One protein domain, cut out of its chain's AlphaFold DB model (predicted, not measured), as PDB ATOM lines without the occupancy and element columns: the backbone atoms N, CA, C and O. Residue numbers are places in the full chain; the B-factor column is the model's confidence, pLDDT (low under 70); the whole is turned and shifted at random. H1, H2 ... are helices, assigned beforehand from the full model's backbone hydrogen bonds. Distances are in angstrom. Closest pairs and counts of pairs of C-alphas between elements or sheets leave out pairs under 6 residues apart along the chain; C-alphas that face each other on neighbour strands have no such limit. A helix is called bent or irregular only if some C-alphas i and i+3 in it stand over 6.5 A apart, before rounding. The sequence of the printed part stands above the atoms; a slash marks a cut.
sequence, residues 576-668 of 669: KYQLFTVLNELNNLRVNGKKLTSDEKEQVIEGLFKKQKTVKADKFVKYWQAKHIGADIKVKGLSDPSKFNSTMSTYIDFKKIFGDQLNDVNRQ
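This is residues 576 to 668 of the 669 residues of a protein of Lactobacillus delbrueckii subsp. bulgaricus (strain 2038) (UniProt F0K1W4). Three helices stand at steep tilts in a loose chain of near neighbours, H1 then H2 then H3, and H4 makes one end of an elongated shape, with its residues 656 to 661 sticking out. A long stretch with no named element, residues 628 to 648, loops out past H3 at the other end and folds back to H4. The printed part has 93 residues with four named helices, H1 to H4 in chain order, and no named strand; its class is all helix. It is compact by its radius of gyration of the C-alphas, 13.9 A, and spans 42 by 26 by 20 A.

Start with H1, residues 576 to 588, and H2, residues 598 to 609: they are close but not clearly touching, with C-alphas of Leu 586 and Lys 601 closest at 6.7 A, at a steep tilt of 63 degrees, opposite ways. Next find H3, residues 617 to 627, close to but not clearly touching H2; their closest C-alphas, Leu 608 and Phe 620, are 7.5 A apart. H1 and H3 are apart. Last comes H4, residues 649 to 663, close to but not clearly touching H2, about perpendicular at 80 degrees, the closest C-alphas, of Phe 609 and Ser 649, being 8.0 A apart. Every O i to N i+4 pair is within hydrogen-bond range in H2, against 8 of 9 in H1, 6 of 7 in H3 and 7 of 11 in H4.

Find C-alpha 576 at (90.640, 253.955, 256.545); from there H1 runs 18.7 A. H2 covers 15.2 A and H3 15.6 A. H4 covers 15.4 A to C-alpha 663 at (97.458, 248.840, 267.780), and is irregular: C-alphas 657 and 660 are 9.5 A apart.

The farthest C-alphas, Asp 632 and Asn 666, are 43.3 A apart. The printed part has no cut, and the link from H3 to H4 is long, 21 residues. Look for pLDDT under 70 at residues 629 to 631, 665, 667 and 668.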
ATOM      1  N   LYS A 576      91.083 252.556 256.655       93.62
ATOM      2  CA  LYS A 576      90.640 253.955 256.545       93.62
ATOM      3  C   LYS A 576      89.272 254.068 255.877       93.62
ATOM      4  O   LYS A 576      88.452 254.867 256.316       93.62
ATOM      5  N   TYR A 577      89.030 253.275 254.834       95.00
ATOM      6  CA  TYR A 577      87.757 253.297 254.119       95.00
ATOM      7  C   TYR A 577      86.630 252.697 254.968       95.00
ATOM      8  O   TYR A 577      85.580 253.316 255.105       95.00
ATOM      9  N   GLN A 578      86.873 251.556 255.617       95.81
ATOM     10  CA  GLN A 578      85.937 250.948 256.565       95.81
ATOM     11  C   GLN A 578      85.617 251.882 257.741       95.81
ATOM     12  O   GLN A 578      84.454 252.078 258.084       95.81
ATOM     13  N   LEU A 579      86.623 252.556 258.308       96.31
ATOM     14  CA  LEU A 579      86.387 253.550 259.356       96.31
ATOM     15  C   LEU A 579      85.547 254.729 258.846       96.31
ATOM     16  O   LEU A 579      84.635 255.184 259.537       96.31
ATOM     17  N   PHE A 580      85.827 255.217 257.635       96.19
ATOM     18  CA  PHE A 580      85.045 256.276 257.003       96.19
ATOM     19  C   PHE A 580      83.575 255.871 256.821       96.19
ATOM     20  O   PHE A 580      82.692 256.654 257.174       96.19
ATOM     21  N   THR A 581      83.290 254.661 256.326       96.06
ATOM     22  CA  THR A 581      81.907 254.199 256.121       96.06
ATOM     23  C   THR A 581      81.161 254.034 257.445       96.06
ATOM     24  O   THR A 581      80.018 254.484 257.543       96.06
ATOM     25  N   VAL A 582      81.818 253.501 258.481       96.81
ATOM     26  CA  VAL A 582      81.253 253.396 259.837       96.81
ATOM     27  C   VAL A 582      80.939 254.767 260.423       96.81
ATOM     28  O   VAL A 582      79.827 255.007 260.892       96.81
ATOM     29  N   LEU A 583      81.882 255.709 260.361       96.81
ATOM     30  CA  LEU A 583      81.654 257.068 260.853       96.81
ATOM     31  C   LEU A 583      80.536 257.772 260.080       96.81
ATOM     32  O   LEU A 583      79.732 258.482 260.685       96.81
ATOM     33  N   ASN A 584      80.458 257.570 258.764       95.00
ATOM     34  CA  ASN A 584      79.404 258.146 257.936       95.00
ATOM     35  C   ASN A 584      78.013 257.613 258.327       95.00
ATOM     36  O   ASN A 584      77.068 258.393 258.450       95.00
ATOM     37  N   GLU A 585      77.890 256.312 258.596       95.19
ATOM     38  CA  GLU A 585      76.642 255.713 259.079       95.19
ATOM     39  C   GLU A 585      76.281 256.225 260.487       95.19
ATOM     40  O   GLU A 585      75.169 256.710 260.714       95.19
ATOM     41  N   LEU A 586      77.243 256.250 261.415       95.50
ATOM     42  CA  LEU A 586      77.039 256.756 262.778       95.50
ATOM     43  C   LEU A 586      76.714 258.260 262.833       95.50
ATOM     44  O   LEU A 586      76.004 258.706 263.735       95.50
ATOM     45  N   ASN A 587      77.194 259.063 261.879       94.44
ATOM     46  CA  ASN A 587      76.878 260.495 261.777       94.44
ATOM     47  C   ASN A 587      75.399 260.769 261.453       94.44
ATOM     48  O   ASN A 587      74.875 261.837 261.804       94.44
ATOM     49  N   ASN A 588      74.739 259.819 260.787       92.69
ATOM     50  CA  ASN A 588      73.322 259.888 260.437       92.69
ATOM     51  C   ASN A 588      72.419 259.268 261.514       92.69
ATOM     52  O   ASN A 588      71.230 259.596 261.580       92.69
ATOM     53  N   LEU A 589      72.991 258.442 262.392       93.56
ATOM     54  CA  LEU A 589      72.288 257.801 263.491       93.56
ATOM     55  C   LEU A 589      71.790 258.824 264.522       93.56
ATOM     56  O   LEU A 589      72.500 259.741 264.946       93.56
ATOM     57  N   ARG A 590      70.547 258.634 264.964       92.56
ATOM     58  CA  ARG A 590      69.942 259.373 266.070       92.56
ATOM     59  C   ARG A 590      69.419 258.412 267.117       92.56
ATOM     60  O   ARG A 590      68.580 257.566 266.811       92.56
ATOM     61  N   VAL A 591      69.840 258.618 268.357       90.75
ATOM     62  CA  VAL A 591      69.320 257.914 269.528       90.75
ATOM     63  C   VAL A 591      68.458 258.889 270.316       90.75
ATOM     64  O   VAL A 591      68.908 259.971 270.691       90.75
ATOM     65  N   ASN A 592      67.178 258.559 270.495       88.69
ATOM     66  CA  ASN A 592      66.194 259.427 271.153       88.69
ATOM     67  C   ASN A 592      66.150 260.848 270.556       88.69
ATOM     68  O   ASN A 592      66.002 261.847 271.255       88.69
ATOM     69  N   GLY A 593      66.310 260.938 269.230       87.56
ATOM     70  CA  GLY A 593      66.285 262.191 268.468       87.56
ATOM     71  C   GLY A 593      67.607 262.968 268.433       87.56
ATOM     72  O   GLY A 593      67.748 263.856 267.582       87.56
ATOM     73  N   LYS A 594      68.592 262.614 269.271       90.94
ATOM     74  CA  LYS A 594      69.911 263.262 269.337       90.94
ATOM     75  C   LYS A 594      70.946 262.522 268.492       90.94
ATOM     76  O   LYS A 594      70.925 261.298 268.420       90.94
ATOM     77  N   LYS A 595      71.832 263.278 267.838       93.75
ATOM     78  CA  LYS A 595      73.004 262.718 267.146       93.75
ATOM     79  C   LYS A 595      74.055 262.291 268.167       93.75
ATOM     80  O   LYS A 595      74.143 262.913 269.222       93.75
ATOM     81  N   LEU A 596      74.863 261.300 267.801       93.19
ATOM     82  CA  LEU A 596      75.983 260.855 268.623       93.19
ATOM     83  C   LEU A 596      77.102 261.907 268.652       93.19
ATOM     84  O   LEU A 596      77.433 262.507 267.617       93.19
ATOM     85  N   THR A 597      77.711 262.088 269.821       93.50
ATOM     86  CA  THR A 597      78.942 262.868 270.011       93.50
ATOM     87  C   THR A 597      80.157 262.139 269.424       93.50
ATOM     88  O   THR A 597      80.049 261.009 268.943       93.50
ATOM     89  N   SER A 598      81.322 262.795 269.402       93.56
ATOM     90  CA  SER A 598      82.565 262.152 268.947       93.56
ATOM     91  C   SER A 598      82.929 260.961 269.840       93.56
ATOM     92  O   SER A 598      83.104 259.852 269.341       93.56
ATOM     93  N   ASP A 599      82.926 261.173 271.155       93.62
ATOM     94  CA  ASP A 599      83.286 260.160 272.150       93.62
ATOM     95  C   ASP A 599      82.321 258.968 272.123       93.62
ATOM     96  O   ASP A 599      82.730 257.814 272.226       93.62
ATOM     97  N   GLU A 600      81.023 259.221 271.930       93.38
ATOM     98  CA  GLU A 600      80.023 258.157 271.800       93.38
ATOM     99  C   GLU A 600      80.269 257.282 270.564       93.38
ATOM    100  O   GLU A 600      80.122 256.061 270.638       93.38
ATOM    101  N   LYS A 601      80.673 257.877 269.432       95.38
ATOM    102  CA  LYS A 601      81.011 257.113 268.220       95.38
ATOM    103  C   LYS A 601      82.238 256.250 268.444       95.38
ATOM    104  O   LYS A 601      82.211 255.075 268.092       95.38
ATOM    105  N   GLU A 602      83.282 256.804 269.050       94.88
ATOM    106  CA  GLU A 602      84.506 256.064 269.354       94.88
ATOM    107  C   GLU A 602      84.219 254.879 270.283       94.88
ATOM    108  O   GLU A 602      84.620 253.749 270.003       94.88
ATOM    109  N   GLN A 603      83.402 255.085 271.318       93.75
ATOM    110  CA  GLN A 603      82.968 254.004 272.200       93.75
ATOM    111  C   GLN A 603      82.183 252.912 271.469       93.75
ATOM    112  O   GLN A 603      82.386 251.730 271.748       93.75
ATOM    113  N   VAL A 604      81.286 253.280 270.553       94.50
ATOM    114  CA  VAL A 604      80.528 252.322 269.734       94.50
ATOM    115  C   VAL A 604      81.458 251.550 268.799       94.50
ATOM    116  O   VAL A 604      81.306 250.337 268.649       94.50
ATOM    117  N   ILE A 605      82.455 252.212 268.212       95.94
ATOM    118  CA  ILE A 605      83.448 251.570 267.348       95.94
ATOM    119  C   ILE A 605      84.268 250.543 268.142       95.94
ATOM    120  O   ILE A 605      84.321 249.379 267.750       95.94
ATOM    121  N   GLU A 606      84.840 250.929 269.285       93.94
ATOM    122  CA  GLU A 606      85.626 250.034 270.151       93.94
ATOM    123  C   GLU A 606      84.779 248.921 270.784       93.94
ATOM    124  O   GLU A 606      85.204 247.773 270.932       93.94
ATOM    125  N   GLY A 607      83.555 249.259 271.187       92.94
ATOM    126  CA  GLY A 607      82.664 248.367 271.915       92.94
ATOM    127  C   GLY A 607      81.942 247.351 271.040       92.94
ATOM    128  O   GLY A 607      81.637 246.265 271.532       92.94
ATOM    129  N   LEU A 608      81.670 247.700 269.780       93.94
ATOM    130  CA  LEU A 608      80.895 246.884 268.848       93.94
ATOM    131  C   LEU A 608      81.681 246.605 267.567       93.94
ATOM    132  O   LEU A 608      82.073 245.463 267.355       93.94
ATOM    133  N   PHE A 609      81.947 247.610 266.730       94.88
ATOM    134  CA  PHE A 609      82.479 247.383 265.374       94.88
ATOM    135  C   PHE A 609      83.846 246.694 265.344       94.88
ATOM    136  O   PHE A 609      84.108 245.911 264.442       94.88
ATOM    137  N   LYS A 610      84.707 246.920 266.341       93.62
ATOM    138  CA  LYS A 610      86.005 246.239 266.469       93.62
ATOM    139  C   LYS A 610      85.927 244.828 267.064       93.62
ATOM    140  O   LYS A 610      86.955 244.163 267.169       93.62
ATOM    141  N   LYS A 611      84.738 244.372 267.471       89.44
ATOM    142  CA  LYS A 611      84.516 243.064 268.114       89.44
ATOM    143  C   LYS A 611      83.669 242.105 267.286       89.44
ATOM    144  O   LYS A 611      83.730 240.905 267.521       89.44
ATOM    145  N   GLN A 612      82.867 242.611 266.355       85.75
ATOM    146  CA  GLN A 612      81.972 241.803 265.528       85.75
ATOM    147  C   GLN A 612      81.909 242.354 264.104       85.75
ATOM    148  O   GLN A 612      81.793 243.564 263.919       85.75
ATOM    149  N   LYS A 613      81.982 241.461 263.107       84.56
ATOM    150  CA  LYS A 613      81.957 241.849 261.687       84.56
ATOM    151  C   LYS A 613      80.633 242.520 261.320       84.56
ATOM    152  O   LYS A 613      80.645 243.521 260.613       84.56
ATOM    153  N   THR A 614      79.527 242.043 261.884       86.06
ATOM    154  CA  THR A 614      78.191 242.605 261.661       86.06
ATOM    155  C   THR A 614      77.605 243.105 262.975       86.06
ATOM    156  O   THR A 614      77.540 242.374 263.968       86.06
ATOM    157  N   VAL A 615      77.164 244.365 263.002       90.50
ATOM    158  CA  VAL A 615      76.526 244.977 264.175       90.50
ATOM    159  C   VAL A 615      75.012 245.009 263.956       90.50
ATOM    160  O   VAL A 615      74.512 245.807 263.171       90.50
ATOM    161  N   LYS A 616      74.265 244.155 264.669       88.50
ATOM    162  CA  LYS A 616      72.790 244.170 264.655       88.50
ATOM    163  C   LYS A 616      72.246 245.360 265.461       88.50
ATOM    164  O   LYS A 616      72.838 245.768 266.469       88.50
ATOM    165  N   ALA A 617      71.114 245.915 265.031       89.00
ATOM    166  CA  ALA A 617      70.497 247.084 265.657       89.00
ATOM    167  C   ALA A 617      70.073 246.801 267.109       89.00
ATOM    168  O   ALA A 617      70.267 247.642 267.986       89.00
ATOM    169  N   ASP A 618      69.574 245.594 267.397       88.06
ATOM    170  CA  ASP A 618      69.200 245.174 268.753       88.06
ATOM    171  C   ASP A 618      70.415 245.132 269.698       88.06
ATOM    172  O   ASP A 618      70.335 245.533 270.859       88.06
ATOM    173  N   LYS A 619      71.569 244.694 269.188       89.06
ATOM    174  CA  LYS A 619      72.823 244.610 269.935       89.06
ATOM    175  C   LYS A 619      73.400 245.991 270.208       89.06
ATOM    176  O   LYS A 619      73.899 246.230 271.306       89.06
ATOM    177  N   PHE A 620      73.263 246.917 269.258       92.31
ATOM    178  CA  PHE A 620      73.543 248.330 269.499       92.31
ATOM    179  C   PHE A 620      72.635 248.908 270.591       92.31
ATOM    180  O   PHE A 620      73.139 249.538 271.516       92.31
ATOM    181  N   VAL A 621      71.322 248.651 270.537       90.19
ATOM    182  CA  VAL A 621      70.372 249.113 271.563       90.19
ATOM    183  C   VAL A 621      70.751 248.577 272.944       90.19
ATOM    184  O   VAL A 621      70.867 249.369 273.875       90.19
ATOM    185  N   LYS A 622      71.031 247.272 273.068       89.12
ATOM    186  CA  LYS A 622      71.480 246.643 274.325       89.12
ATOM    187  C   LYS A 622      72.781 247.262 274.845       89.12
ATOM    188  O   LYS A 622      72.880 247.589 276.026       89.12
ATOM    189  N   TYR A 623      73.766 247.462 273.966       90.31
ATOM    190  CA  TYR A 623      75.032 248.115 274.310       90.31
ATOM    191  C   TYR A 623      74.819 249.554 274.798       90.31
ATOM    192  O   TYR A 623      75.425 249.978 275.782       90.31
ATOM    193  N   TRP A 624      73.929 250.299 274.140       88.81
ATOM    194  CA  TRP A 624      73.617 251.677 274.499       88.81
ATOM    195  C   TRP A 624      72.864 251.775 275.832       88.81
ATOM    196  O   TRP A 624      73.205 252.622 276.656       88.81
ATOM    197  N   GLN A 625      71.901 250.878 276.074       86.62
ATOM    198  CA  GLN A 625      71.142 250.737 277.327       86.62
ATOM    199  C   GLN A 625      72.055 250.469 278.522       86.62
ATOM    200  O   GLN A 625      71.893 251.085 279.572       86.62
ATOM    201  N   ALA A 626      73.045 249.587 278.354       84.31
ATOM    202  CA  ALA A 626      73.999 249.258 279.411       84.31
ATOM    203  C   ALA A 626      74.844 250.468 279.855       84.31
ATOM    204  O   ALA A 626      75.320 250.503 280.986       84.31
ATOM    205  N   LYS A 627      75.024 251.462 278.974       78.38
ATOM    206  CA  LYS A 627      75.797 252.682 279.246       78.38
ATOM    207  C   LYS A 627      74.945 253.903 279.607       78.38
ATOM    208  O   LYS A 627      75.473 254.846 280.185       78.38
ATOM    209  N   HIS A 628      73.650 253.889 279.291       74.25
ATOM    210  CA  HIS A 628      72.732 255.008 279.510       74.25
ATOM    211  C   HIS A 628      71.456 254.510 280.198       74.25
ATOM    212  O   HIS A 628      70.542 253.992 279.556       74.25
ATOM    213  N   ILE A 629      71.403 254.669 281.522       61.50
ATOM    214  CA  ILE A 629      70.310 254.174 282.369       61.50
ATOM    215  C   ILE A 629      69.035 255.008 282.150       61.50
ATOM    216  O   ILE A 629      69.077 256.236 282.190       61.50
ATOM    217  N   GLY A 630      67.886 254.336 281.998       58.91
ATOM    218  CA  GLY A 630      66.569 254.934 282.263       58.91
ATOM    219  C   GLY A 630      65.750 255.450 281.073       58.91
ATOM    220  O   GLY A 630      64.809 256.205 281.305       58.91
ATOM    221  N   ALA A 631      66.033 255.059 279.824       56.62
ATOM    222  CA  ALA A 631      65.201 255.456 278.679       56.62
ATOM    223  C   ALA A 631      64.868 254.296 277.728       56.62
ATOM    224  O   ALA A 631      65.727 253.479 277.397       56.62
ATOM    225  N   ASP A 632      63.627 254.281 277.234       70.69
ATOM    226  CA  ASP A 632      63.258 253.569 276.009       70.69
ATOM    227  C   ASP A 632      64.133 254.107 274.861       70.69
ATOM    228  O   ASP A 632      64.175 255.318 274.621       70.69
ATOM    229  N   ILE A 633      64.916 253.237 274.216       82.19
ATOM    230  CA  ILE A 633      65.899 253.637 273.200       82.19
ATOM    231  C   ILE A 633      65.248 253.549 271.828       82.19
ATOM    232  O   ILE A 633      65.043 252.469 271.279       82.19
ATOM    233  N   LYS A 634      65.003 254.710 271.226       85.12
ATOM    234  CA  LYS A 634      64.534 254.830 269.846       85.12
ATOM    235  C   LYS A 634      65.692 255.208 268.939       85.12
ATOM    236  O   LYS A 634      66.164 256.346 268.962       85.12
ATOM    237  N   VAL A 635      66.115 254.250 268.122       88.06
ATOM    238  CA  VAL A 635      67.144 254.436 267.095       88.06
ATOM    239  C   VAL A 635      66.478 254.799 265.769       88.06
ATOM    240  O   VAL A 635      65.520 254.156 265.344       88.06
ATOM    241  N   LYS A 636      66.965 255.854 265.116       89.50
ATOM    242  CA  LYS A 636      66.564 256.263 263.762       89.50
ATOM    243  C   LYS A 636      67.798 256.599 262.931       89.50
ATOM    244  O   LYS A 636      68.811 257.009 263.486       89.50
ATOM    245  N   GLY A 637      67.679 256.505 261.609       86.12
ATOM    246  CA  GLY A 637      68.743 256.900 260.677       86.12
ATOM    247  C   GLY A 637      69.610 255.751 260.158       86.12
ATOM    248  O   GLY A 637      70.548 256.021 259.419       86.12
ATOM    249  N   LEU A 638      69.283 254.500 260.502       88.38
ATOM    250  CA  LEU A 638      69.833 253.332 259.813       88.38
ATOM    251  C   LEU A 638      69.160 253.161 258.450       88.38
ATOM    252  O   LEU A 638      67.949 253.356 258.327       88.38
ATOM    253  N   SER A 639      69.950 252.789 257.444       85.44
ATOM    254  CA  SER A 639      69.432 252.425 256.122       85.44
ATOM    255  C   SER A 639      68.714 251.075 256.154       85.44
ATOM    256  O   SER A 639      67.650 250.947 255.552       85.44
ATOM    257  N   ASP A 640      69.254 250.104 256.894       82.38
ATOM    258  CA  ASP A 640      68.588 248.845 257.228       82.38
ATOM    259  C   ASP A 640      68.072 248.913 258.681       82.38
ATOM    260  O   ASP A 640      68.861 249.110 259.605       82.38
ATOM    261  N   PRO A 641      66.760 248.763 258.942       84.81
ATOM    262  CA  PRO A 641      66.228 248.795 260.305       84.81
ATOM    263  C   PRO A 641      66.782 247.709 261.242       84.81
ATOM    264  O   PRO A 641      66.654 247.842 262.460       84.81
ATOM    265  N   SER A 642      67.347 246.628 260.697       83.31
ATOM    266  CA  SER A 642      67.796 245.452 261.445       83.31
ATOM    267  C   SER A 642      69.287 245.461 261.804       83.31
ATOM    268  O   SER A 642      69.663 244.865 262.820       83.31
ATOM    269  N   LYS A 643      70.140 246.162 261.043       86.94
ATOM    270  CA  LYS A 643      71.603 246.156 261.223       86.94
ATOM    271  C   LYS A 643      72.291 247.411 260.677       86.94
ATOM    272  O   LYS A 643      71.697 248.205 259.958       86.94
ATOM    273  N   PHE A 644      73.558 247.574 261.046       91.00
ATOM    274  CA  PHE A 644      74.468 248.513 260.394       91.00
ATOM    275  C   PHE A 644      75.022 247.879 259.115       91.00
ATOM    276  O   PHE A 644      75.421 246.714 259.129       91.00
ATOM    277  N   ASN A 645      75.057 248.650 258.030       88.31
ATOM    278  CA  ASN A 645      75.589 248.202 256.739       88.31
ATOM    279  C   ASN A 645      77.117 248.324 256.665       88.31
ATOM    280  O   ASN A 645      77.760 247.674 255.842       88.31
ATOM    281  N   SER A 646      77.706 249.192 257.487       92.75
ATOM    282  CA  SER A 646      79.154 249.358 257.590       92.75
ATOM    283  C   SER A 646      79.797 248.308 258.503       92.75
ATOM    284  O   SER A 646      79.150 247.695 259.351       92.75
ATOM    285  N   THR A 647      81.104 248.094 258.339       92.69
ATOM    286  CA  THR A 647      81.861 247.100 259.109       92.69
ATOM    287  C   THR A 647      83.321 247.512 259.278       92.69
ATOM    288  O   THR A 647      83.871 248.208 258.431       92.69
ATOM    289  N   MET A 648      83.952 247.030 260.354       94.38
ATOM    290  CA  MET A 648      85.409 247.040 260.559       94.38
ATOM    291  C   MET A 648      85.983 245.618 260.438       94.38
ATOM    292  O   MET A 648      86.881 245.238 261.190       94.38
ATOM    293  N   SER A 649      85.445 244.803 259.525       91.00
ATOM    294  CA  SER A 649      85.837 243.399 259.347       91.00
ATOM    295  C   SER A 649      87.347 243.212 259.207       91.00
ATOM    296  O   SER A 649      87.910 242.348 259.871       91.00
ATOM    297  N   THR A 650      88.021 244.096 258.465       91.69
ATOM    298  CA  THR A 650      89.475 244.024 258.255       91.69
ATOM    299  C   THR A 650      90.239 244.206 259.559       91.69
ATOM    300  O   THR A 650      91.241 243.539 259.786       91.69
ATOM    301  N   TYR A 651      89.762 245.082 260.449       92.25
ATOM    302  CA  TYR A 651      90.376 245.236 261.766       92.25
ATOM    303  C   TYR A 651      90.262 243.943 262.572       92.25
ATOM    304  O   TYR A 651      91.228 243.542 263.210       92.25
ATOM    305  N   ILE A 652      89.104 243.282 262.536       89.56
ATOM    306  CA  ILE A 652      88.869 242.030 263.265       89.56
ATOM    307  C   ILE A 652      89.757 240.919 262.706       89.56
ATOM    308  O   ILE A 652      90.415 240.220 263.475       89.56
ATOM    309  N   ASP A 653      89.826 240.792 261.382       87.81
ATOM    310  CA  ASP A 653      90.665 239.796 260.716       87.81
ATOM    311  C   ASP A 653      92.148 240.037 261.034       87.81
ATOM    312  O   ASP A 653      92.857 239.131 261.470       87.81
ATOM    313  N   PHE A 654      92.613 241.285 260.955       91.44
ATOM    314  CA  PHE A 654      93.979 241.640 261.339       91.44
ATOM    315  C   PHE A 654      94.243 241.466 262.832       91.44
ATOM    316  O   PHE A 654      95.355 241.112 263.212       91.44
ATOM    317  N   LYS A 655      93.246 241.672 263.697       89.38
ATOM    318  CA  LYS A 655      93.380 241.435 265.136       89.38
ATOM    319  C   LYS A 655      93.588 239.952 265.431       89.38
ATOM    320  O   LYS A 655      94.392 239.636 266.304       89.38
ATOM    321  N   LYS A 656      92.920 239.056 264.696       87.50
ATOM    322  CA  LYS A 656      93.142 237.603 264.791       87.50
ATOM    323  C   LYS A 656      94.564 237.218 264.359       87.50
ATOM    324  O   LYS A 656      95.181 236.385 265.010       87.50
ATOM    325  N   ILE A 657      95.090 237.845 263.304       88.81
ATOM    326  CA  ILE A 657      96.414 237.520 262.738       88.81
ATOM    327  C   ILE A 657      97.561 238.125 263.564       88.81
ATOM    328  O   ILE A 657      98.524 237.441 263.897       88.81
ATOM    329  N   PHE A 658      97.480 239.418 263.882       88.38
ATOM    330  CA  PHE A 658      98.580 240.194 264.467       88.38
ATOM    331  C   PHE A 658      98.415 240.462 265.971       88.38
ATOM    332  O   PHE A 658      99.321 241.007 266.610       88.38
ATOM    333  N   GLY A 659      97.269 240.115 266.562       87.50
ATOM    334  CA  GLY A 659      97.005 240.316 267.985       87.50
ATOM    335  C   GLY A 659      97.120 241.783 268.408       87.50
ATOM    336  O   GLY A 659      96.570 242.696 267.787       87.50
ATOM    337  N   ASP A 660      97.819 242.045 269.509       83.38
ATOM    338  CA  ASP A 660      97.999 243.401 270.054       83.38
ATOM    339  C   ASP A 660      98.933 244.292 269.233       83.38
ATOM    340  O   ASP A 660      98.846 245.516 269.333       83.38
ATOM    341  N   GLN A 661      99.731 243.710 268.335       83.94
ATOM    342  CA  GLN A 661     100.663 244.461 267.489       83.94
ATOM    343  C   GLN A 661      99.952 245.391 266.496       83.94
ATOM    344  O   GLN A 661     100.539 246.377 266.063       83.94
ATOM    345  N   LEU A 662      98.684 245.120 266.166       82.31
ATOM    346  CA  LEU A 662      97.883 245.957 265.267       82.31
ATOM    347  C   LEU A 662      97.700 247.394 265.794       82.31
ATOM    348  O   LEU A 662      97.598 248.342 265.013       82.31
ATOM    349  N   ASN A 663      97.671 247.554 267.119       77.81
ATOM    350  CA  ASN A 663      97.458 248.840 267.780       77.81
ATOM    351  C   ASN A 663      98.777 249.545 268.154       77.81
ATOM    352  O   ASN A 663      98.741 250.615 268.759       77.81
ATOM    353  N   ASP A 664      99.934 248.971 267.805       77.88
ATOM    354  CA  ASP A 664     101.236 249.582 268.068       77.88
ATOM    355  C   ASP A 664     101.511 250.707 267.062       77.88
ATOM    356  O   ASP A 664     101.815 250.474 265.889       77.88
ATOM    357  N   VAL A 665     101.435 251.947 267.541       68.44
ATOM    358  CA  VAL A 665     101.670 253.165 266.752       68.44
ATOM    359  C   VAL A 665     103.068 253.169 266.113       68.44
ATOM    360  O   VAL A 665     103.253 253.734 265.037       68.44
ATOM    361  N   ASN A 666     104.049 252.486 266.714       74.19
ATOM    362  CA  ASN A 666     105.413 252.418 266.179       74.19
ATOM    363  C   ASN A 666     105.537 251.520 264.942       74.19
ATOM    364  O   ASN A 666     106.533 251.603 264.226       74.19
ATOM    365  N   ARG A 667     104.534 250.675 264.678       66.19
ATOM    366  CA  ARG A 667     104.495 249.748 263.537       66.19
ATOM    367  C   ARG A 667     103.589 250.213 262.397       66.19
ATOM    368  O   ARG A 667     103.489 249.524 261.392       66.19
ATOM    369  N   GLN A 668     102.957 251.378 262.529       54.75
ATOM    370  CA  GLN A 668     102.063 251.958 261.516       54.75
ATOM    371  C   GLN A 668     102.792 252.855 260.490       54.75
ATOM    372  O   GLN A 668     102.150 253.694 259.857       54.75
TER     373      GLN A 668